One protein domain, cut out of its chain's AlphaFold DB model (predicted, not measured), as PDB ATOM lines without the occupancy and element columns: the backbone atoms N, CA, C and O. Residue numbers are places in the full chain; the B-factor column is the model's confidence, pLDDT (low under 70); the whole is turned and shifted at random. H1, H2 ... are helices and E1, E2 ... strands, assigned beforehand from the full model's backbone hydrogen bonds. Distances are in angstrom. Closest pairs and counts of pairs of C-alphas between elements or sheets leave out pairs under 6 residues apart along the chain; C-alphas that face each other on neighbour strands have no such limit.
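This is residues 5 to 28 and 37 to 69 of the 69 residues of an uncharacterized protein of bacterium (UniProt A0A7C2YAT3). Two strand hairpins, E1 with E2 and E3 with E4, sit side by side with their turns toward the same end, and at the other end each runs straight into a helix, H1 after E2 and H2 after E4. The hairpins meet mainly through E1 and E4. The 57 printed residues hold two named helices and four named strands, in the order E1, E2, H1, E3, E4, H2, with two antiparallel two-stranded sheets, E1 - E2 and E3 - E4; the class is mixed, helices and strands. The whole is only just compact, close to loose, with a radius of gyration of the C-alphas of 11.8 A, and elongated, spanning 37 by 22 by 15 A.

Start at E1, residues 5 to 8, which forms an antiparallel hairpin with E2, residues 16 to 20, at 144 degrees; look for N 5 and O 19, 2.9 A apart, within hydrogen-bond range. Further on, E3, residues 44 to 48, and E4, residues 56 to 60, form an antiparallel hairpin at 157 degrees, with N 45 and O 59 at 2.8 A. Between E1 and E4 the closest C-alphas are those of Ser 8 and Val 57, 6.4 A apart, while E1 and E3 are apart. H1, residues 21 to 24, and H2, residues 61 to 68, are close but not clearly touching, the closest C-alphas being those of Leu 21 and Val 64, 6.9 A. In H2 every O i to N i+4 pair is within hydrogen-bond range; H1 is too short for one.

Find C-alpha 5 at (7.649, -48.030, -27.322), where E1 begins its 9.9 A. E2 runs 13.0 A, H1 5.0 A, E3 13.4 A and E4 12.7 A. H2 runs 10.0 A to C-alpha 68 at (5.576, -56.717, -21.858).

The C-alphas farthest apart are those of Gly 13 and Lys 37, 38.7 A. Residues 29 to 36 are not printed; C-alphas 28 and 37 are 10.2 A apart across this cut. Of the links printed whole, none is long. Look for pLDDT under 70 at residues 25 to 28, 37 to 42 and 67 to 69.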
ATOM      1  N   ILE A   5       6.549 -47.563 -26.481       85.62
ATOM      2  CA  ILE A   5       7.649 -48.030 -27.322       85.62
ATOM      3  C   ILE A   5       7.928 -47.014 -28.418       85.62
ATOM      4  O   ILE A   5       7.027 -46.322 -28.892       85.62
ATOM      5  N   LYS A   6       9.192 -46.931 -28.825       88.25
ATOM      6  CA  LYS A   6       9.615 -46.094 -29.945       88.25
ATOM      7  C   LYS A   6       9.666 -46.948 -31.197       88.25
ATOM      8  O   LYS A   6      10.413 -47.921 -31.241       88.25
ATOM      9  N   VAL A   7       8.874 -46.591 -32.200       87.75
ATOM     10  CA  VAL A   7       8.784 -47.340 -33.457       87.75
ATOM     11  C   VAL A   7       8.996 -46.396 -34.624       87.75
ATOM     12  O   VAL A   7       8.349 -45.353 -34.721       87.75
ATOM     13  N   SER A   8       9.903 -46.758 -35.522       89.75
ATOM     14  CA  SER A   8      10.139 -45.984 -36.735       89.75
ATOM     15  C   SER A   8       9.010 -46.199 -37.738       89.75
ATOM     16  O   SER A   8       8.555 -47.323 -37.958       89.75
ATOM     17  N   CYS A   9       8.543 -45.121 -38.363       90.25
ATOM     18  CA  CYS A   9       7.591 -45.238 -39.460       90.25
ATOM     19  C   CYS A   9       8.276 -45.802 -40.715       90.25
ATOM     20  O   CYS A   9       9.463 -45.571 -40.942       90.25
ATOM     21  N   ASN A  10       7.501 -46.460 -41.573       87.56
ATOM     22  CA  ASN A  10       7.961 -46.998 -42.857       87.56
ATOM     23  C   ASN A  10       7.969 -45.955 -43.995       87.56
ATOM     24  O   ASN A  10       8.017 -46.323 -45.164       87.56
ATOM     25  N   GLY A  11       7.843 -44.662 -43.680       86.06
ATOM     26  CA  GLY A  11       7.963 -43.592 -44.675       86.06
ATOM     27  C   GLY A  11       9.426 -43.256 -44.971       86.06
ATOM     28  O   GLY A  11      10.301 -43.581 -44.175       86.06
ATOM     29  N   ALA A  12       9.684 -42.519 -46.057       83.25
ATOM     30  CA  ALA A  12      11.041 -42.141 -46.483       83.25
ATOM     31  C   ALA A  12      11.859 -41.397 -45.407       83.25
ATOM     32  O   ALA A  12      13.081 -41.488 -45.382       83.25
ATOM     33  N   GLY A  13      11.186 -40.680 -44.501       82.25
ATOM     34  CA  GLY A  13      11.828 -39.969 -43.390       82.25
ATOM     35  C   GLY A  13      12.143 -40.827 -42.160       82.25
ATOM     36  O   GLY A  13      12.762 -40.317 -41.235       82.25
ATOM     37  N   HIS A  14      11.699 -42.093 -42.108       86.56
ATOM     38  CA  HIS A  14      11.943 -43.024 -40.994       86.56
ATOM     39  C   HIS A  14      11.769 -42.410 -39.588       86.56
ATOM     40  O   HIS A  14      12.535 -42.684 -38.666       86.56
ATOM     41  N   HIS A  15      10.744 -41.571 -39.409       88.75
ATOM     42  CA  HIS A  15      10.515 -40.847 -38.160       88.75
ATOM     43  C   HIS A  15      10.247 -41.791 -36.985       88.75
ATOM     44  O   HIS A  15       9.446 -42.723 -37.095       88.75
ATOM     45  N   VAL A  16      10.860 -41.501 -35.839       90.06
ATOM     46  CA  VAL A  16      10.656 -42.245 -34.592       90.06
ATOM     47  C   VAL A  16       9.363 -41.779 -33.931       90.06
ATOM     48  O   VAL A  16       9.225 -40.603 -33.619       90.06
ATOM     49  N   ASN A  17       8.421 -42.696 -33.726       88.69
ATOM     50  CA  ASN A  17       7.122 -42.419 -33.118       88.69
ATOM     51  C   ASN A  17       7.032 -43.030 -31.726       88.69
ATOM     52  O   ASN A  17       7.325 -44.214 -31.549       88.69
ATOM     53  N   ASP A  18       6.556 -42.244 -30.765       89.19
ATOM     54  CA  ASP A  18       6.226 -42.732 -29.432       89.19
ATOM     55  C   ASP A  18       4.822 -43.341 -29.452       89.19
ATOM     56  O   ASP A  18       3.802 -42.646 -29.539       89.19
ATOM     57  N   VAL A  19       4.782 -44.668 -29.385       85.56
ATOM     58  CA  VAL A  19       3.557 -45.452 -29.456       85.56
ATOM     59  C   VAL A  19       3.181 -45.963 -28.075       85.56
ATOM     60  O   VAL A  19       3.955 -46.649 -27.411       85.56
ATOM     61  N   ASP A  20       1.963 -45.638 -27.656       84.50
ATOM     62  CA  ASP A  20       1.397 -46.080 -26.388       84.50
ATOM     63  C   ASP A  20       0.718 -47.446 -26.563       84.50
ATOM     64  O   ASP A  20      -0.295 -47.565 -27.258       84.50
ATOM     65  N   LEU A  21       1.299 -48.482 -25.958       78.25
ATOM     66  CA  LEU A  21       0.814 -49.856 -26.078       78.25
ATOM     67  C   LEU A  21      -0.547 -50.045 -25.413       78.25
ATOM     68  O   LEU A  21      -1.348 -50.835 -25.896       78.25
ATOM     69  N   ASP A  22      -0.846 -49.286 -24.361       75.50
ATOM     70  CA  ASP A  22      -2.126 -49.337 -23.649       75.50
ATOM     71  C   ASP A  22      -3.280 -48.891 -24.563       75.50
ATOM     72  O   ASP A  22      -4.373 -49.459 -24.559       75.50
ATOM     73  N   LYS A  23      -3.015 -47.913 -25.443       73.06
ATOM     74  CA  LYS A  23      -3.973 -47.490 -26.478       73.06
ATOM     75  C   LYS A  23      -4.204 -48.541 -27.562       73.06
ATOM     76  O   LYS A  23      -5.295 -48.555 -28.129       73.06
ATOM     77  N   ILE A  24      -3.205 -49.367 -27.862       73.12
ATOM     78  CA  ILE A  24      -3.300 -50.439 -28.865       73.12
ATOM     79  C   ILE A  24      -4.004 -51.661 -28.283       73.12
ATOM     80  O   ILE A  24      -4.866 -52.251 -28.925       73.12
ATOM     81  N   LEU A  25      -3.660 -52.015 -27.050       68.25
ATOM     82  CA  LEU A  25      -4.179 -53.163 -26.315       68.25
ATOM     83  C   LEU A  25      -5.562 -52.914 -25.704       68.25
ATOM     84  O   LEU A  25      -5.987 -53.678 -24.837       68.25
ATOM     85  N   LYS A  26      -6.262 -51.844 -26.114       60.75
ATOM     86  CA  LYS A  26      -7.532 -51.453 -25.501       60.75
ATOM     87  C   LYS A  26      -8.488 -52.645 -25.448       60.75
ATOM     88  O   LYS A  26      -8.761 -53.252 -26.488       60.75
ATOM     89  N   PRO A  27      -9.044 -52.950 -24.267       53.66
ATOM     90  CA  PRO A  27      -9.955 -54.061 -24.133       53.66
ATOM     91  C   PRO A  27     -11.213 -53.788 -24.961       53.66
ATOM     92  O   PRO A  27     -11.943 -52.829 -24.710       53.66
ATOM     93  N   VAL A  28     -11.462 -54.620 -25.973       53.94
ATOM     94  CA  VAL A  28     -12.720 -54.587 -26.726       53.94
ATOM     95  C   VAL A  28     -13.846 -54.952 -25.758       53.94
ATOM     96  O   VAL A  28     -13.832 -56.032 -25.165       53.94
ATOM     97  N   LYS A  37     -14.739 -64.242 -27.084       57.81
ATOM     98  CA  LYS A  37     -13.495 -64.682 -27.704       57.81
ATOM     99  C   LYS A  37     -12.356 -64.215 -26.798       57.81
ATOM    100  O   LYS A  37     -12.434 -63.088 -26.295       57.81
ATOM    101  N   PRO A  38     -11.335 -65.056 -26.556       54.75
ATOM    102  CA  PRO A  38     -10.151 -64.617 -25.836       54.75
ATOM    103  C   PRO A  38      -9.654 -63.330 -26.490       54.75
ATOM    104  O   PRO A  38      -9.694 -63.185 -27.709       54.75
ATOM    105  N   GLN A  39      -9.302 -62.354 -25.665       56.81
ATOM    106  CA  GLN A  39      -8.866 -61.045 -26.117       56.81
ATOM    107  C   GLN A  39      -7.493 -61.219 -26.773       56.81
ATOM    108  O   GLN A  39      -6.461 -61.217 -26.109       56.81
ATOM    109  N   GLU A  40      -7.490 -61.506 -28.072       59.50
ATOM    110  CA  GLU A  40      -6.263 -61.742 -28.817       59.50
ATOM    111  C   GLU A  40      -5.566 -60.398 -29.019       59.50
ATOM    112  O   GLU A  40      -6.122 -59.478 -29.622       59.50
ATOM    113  N   ILE A  41      -4.342 -60.277 -28.494       61.53
ATOM    114  CA  ILE A  41      -3.449 -59.170 -28.843       61.53
ATOM    115  C   ILE A  41      -3.389 -59.129 -30.375       61.53
ATOM    116  O   ILE A  41      -3.069 -60.162 -30.977       61.53
ATOM    117  N   PRO A  42      -3.694 -57.986 -31.019       65.94
ATOM    118  CA  PRO A  42      -3.666 -57.899 -32.468       65.94
ATOM    119  C   PRO A  42      -2.302 -58.364 -32.975       65.94
ATOM    120  O   PRO A  42      -1.277 -57.860 -32.518       65.94
ATOM    121  N   GLN A  43      -2.274 -59.304 -33.927       70.56
ATOM    122  CA  GLN A  43      -1.008 -59.767 -34.516       70.56
ATOM    123  C   GLN A  43      -0.182 -58.591 -35.061       70.56
ATOM    124  O   GLN A  43       1.047 -58.584 -34.974       70.56
ATOM    125  N   ARG A  44      -0.875 -57.572 -35.580       77.38
ATOM    126  CA  ARG A  44      -0.300 -56.343 -36.112       77.38
ATOM    127  C   ARG A  44      -1.268 -55.180 -35.924       77.38
ATOM    128  O   ARG A  44      -2.434 -55.280 -36.293       77.38
ATOM    129  N   SER A  45      -0.756 -54.060 -35.433       82.88
ATOM    130  CA  SER A  45      -1.449 -52.775 -35.375       82.88
ATOM    131  C   SER A  45      -0.739 -51.777 -36.276       82.88
ATOM    132  O   SER A  45       0.482 -51.637 -36.227       82.88
ATOM    133  N   VAL A  46      -1.499 -51.105 -37.135       84.44
ATOM    134  CA  VAL A  46      -0.973 -50.085 -38.045       84.44
ATOM    135  C   VAL A  46      -1.499 -48.734 -37.591       84.44
ATOM    136  O   VAL A  46      -2.705 -48.543 -37.469       84.44
ATOM    137  N   LEU A  47      -0.581 -47.820 -37.330       85.50
ATOM    138  CA  LEU A  47      -0.842 -46.468 -36.868       85.50
ATOM    139  C   LEU A  47      -0.312 -45.470 -37.895       85.50
ATOM    140  O   LEU A  47       0.623 -45.755 -38.647       85.50
ATOM    141  N   ASP A  48      -0.902 -44.284 -37.918       87.50
ATOM    142  CA  ASP A  48      -0.358 -43.163 -38.675       87.50
ATOM    143  C   ASP A  48       0.881 -42.599 -37.979       87.50
ATOM    144  O   ASP A  48       0.965 -42.552 -36.749       87.50
ATOM    145  N   CYS A  49       1.859 -42.174 -38.776       87.94
ATOM    146  CA  CYS A  49       3.013 -41.461 -38.256       87.94
ATOM    147  C   CYS A  49       2.592 -40.076 -37.733       87.94
ATOM    148  O   CYS A  49       1.846 -39.343 -38.376       87.94
ATOM    149  N   GLN A  50       3.112 -39.696 -36.570       87.38
ATOM    150  CA  GLN A  50       2.912 -38.398 -35.925       87.38
ATOM    151  C   GLN A  50       3.596 -37.253 -36.686       87.38
ATOM    152  O   GLN A  50       3.231 -36.095 -36.510       87.38
ATOM    153  N   PHE A  51       4.576 -37.572 -37.538       87.81
ATOM    154  CA  PHE A  51       5.430 -36.596 -38.221       87.81
ATOM    155  C   PHE A  51       5.154 -36.489 -39.723       87.81
ATOM    156  O   PHE A  51       5.423 -35.453 -40.323       87.81
ATOM    157  N   CYS A  52       4.618 -37.537 -40.353       87.69
ATOM    158  CA  CYS A  52       4.314 -37.525 -41.781       87.69
ATOM    159  C   CYS A  52       2.996 -38.234 -42.092       87.69
ATOM    160  O   CYS A  52       2.561 -39.118 -41.365       87.69
ATOM    161  N   ARG A  53       2.362 -37.856 -43.207       83.31
ATOM    162  CA  ARG A  53       1.081 -38.443 -43.645       83.31
ATOM    163  C   ARG A  53       1.247 -39.685 -44.523       83.31
ATOM    164  O   ARG A  53       0.306 -40.455 -44.680       83.31
ATOM    165  N   GLU A  54       2.438 -39.877 -45.079       87.00
ATOM    166  CA  GLU A  54       2.755 -40.988 -45.984       87.00
ATOM    167  C   GLU A  54       3.245 -42.231 -45.229       87.00
ATOM    168  O   GLU A  54       2.949 -43.360 -45.613       87.00
ATOM    169  N   GLY A  55       3.973 -42.041 -44.123       85.06
ATOM    170  CA  GLY A  55       4.522 -43.135 -43.329       85.06
ATOM    171  C   GLY A  55       3.480 -43.780 -42.416       85.06
ATOM    172  O   GLY A  55       2.703 -43.097 -41.751       85.06
ATOM    173  N   LYS A  56       3.520 -45.111 -42.323       87.00
ATOM    174  CA  LYS A  56       2.785 -45.882 -41.311       87.00
ATOM    175  C   LYS A  56       3.742 -46.417 -40.259       87.00
ATOM    176  O   LYS A  56       4.857 -46.825 -40.580       87.00
ATOM    177  N   VAL A  57       3.288 -46.446 -39.019       87.31
ATOM    178  CA  VAL A  57       3.970 -47.067 -37.889       87.31
ATOM    179  C   VAL A  57       3.334 -48.431 -37.677       87.31
ATOM    180  O   VAL A  57       2.125 -48.536 -37.482       87.31
ATOM    181  N   VAL A  58       4.128 -49.489 -37.774       84.62
ATOM    182  CA  VAL A  58       3.636 -50.862 -37.656       84.62
ATOM    183  C   VAL A  58       4.141 -51.439 -36.348       84.62
ATOM    184  O   VAL A  58       5.343 -51.511 -36.136       84.62
ATOM    185  N   VAL A  59       3.216 -51.852 -35.490       83.75
ATOM    186  CA  VAL A  59       3.511 -52.498 -34.213       83.75
ATOM    187  C   VAL A  59       3.041 -53.939 -34.292       83.75
ATOM    188  O   VAL A  59       1.854 -54.190 -34.497       83.75
ATOM    189  N   THR A  60       3.957 -54.888 -34.162       82.56
ATOM    190  CA  THR A  60       3.642 -56.319 -34.135       82.56
ATOM    191  C   THR A  60       3.517 -56.815 -32.704       82.56
ATOM    192  O   THR A  60       4.056 -56.220 -31.771       82.56
ATOM    193  N   ARG A  61       2.793 -57.922 -32.525       77.75
ATOM    194  CA  ARG A  61       2.579 -58.541 -31.213       77.75
ATOM    195  C   ARG A  61       3.888 -58.834 -30.472       77.75
ATOM    196  O   ARG A  61       3.972 -58.540 -29.288       77.75
ATOM    197  N   GLU A  62       4.906 -59.327 -31.168       77.75
ATOM    198  CA  GLU A  62       6.241 -59.586 -30.607       77.75
ATOM    199  C   GLU A  62       6.866 -58.337 -29.955       77.75
ATOM    200  O   GLU A  62       7.422 -58.434 -28.869       77.75
ATOM    201  N   MET A  63       6.692 -57.144 -30.545       77.12
ATOM    202  CA  MET A  63       7.189 -55.880 -29.979       77.12
ATOM    203  C   MET A  63       6.445 -55.495 -28.697       77.12
ATOM    204  O   MET A  63       7.002 -54.856 -27.805       77.12
ATOM    205  N   VAL A  64       5.166 -55.862 -28.615       76.25
ATOM    206  CA  VAL A  64       4.324 -55.626 -27.440       76.25
ATOM    207  C   VAL A  64       4.651 -56.623 -26.328       76.25
ATOM    208  O   VAL A  64       4.702 -56.235 -25.163       76.25
ATOM    209  N   GLU A  65       4.882 -57.890 -26.676       75.38
ATOM    210  CA  GLU A  65       5.268 -58.953 -25.742       75.38
ATOM    211  C   GLU A  65       6.679 -58.728 -25.180       75.38
ATOM    212  O   GLU A  65       6.877 -58.903 -23.979       75.38
ATOM    213  N   ASP A  66       7.627 -58.254 -25.997       74.56
ATOM    214  CA  ASP A  66       8.983 -57.890 -25.565       74.56
ATOM    215  C   ASP A  66       8.970 -56.712 -24.580       74.56
ATOM    216  O   ASP A  66       9.504 -56.811 -23.478       74.56
ATOM    217  N   ALA A  67       8.229 -55.645 -24.900       66.56
ATOM    218  CA  ALA A  67       7.997 -54.546 -23.963       66.56
ATOM    219  C   ALA A  67       7.189 -54.981 -22.726       66.56
ATOM    220  O   ALA A  67       7.188 -54.288 -21.707       66.56
ATOM    221  N   GLY A  68       6.449 -56.087 -22.842       61.38
ATOM    222  CA  GLY A  68       5.576 -56.717 -21.858       61.38
ATOM    223  C   GLY A  68       6.309 -57.444 -20.728       61.38
ATOM    224  O   GLY A  68       5.766 -57.472 -19.618       61.38
ATOM    225  N   LYS A  69       7.509 -57.961 -21.006       55.03
ATOM    226  CA  LYS A  69       8.404 -58.611 -20.039       55.03
ATOM    227  C   LYS A  69       8.980 -57.633 -19.010       55.03
ATOM    228  O   LYS A  69       9.468 -58.145 -17.980       55.03
TER     229      LYS A  69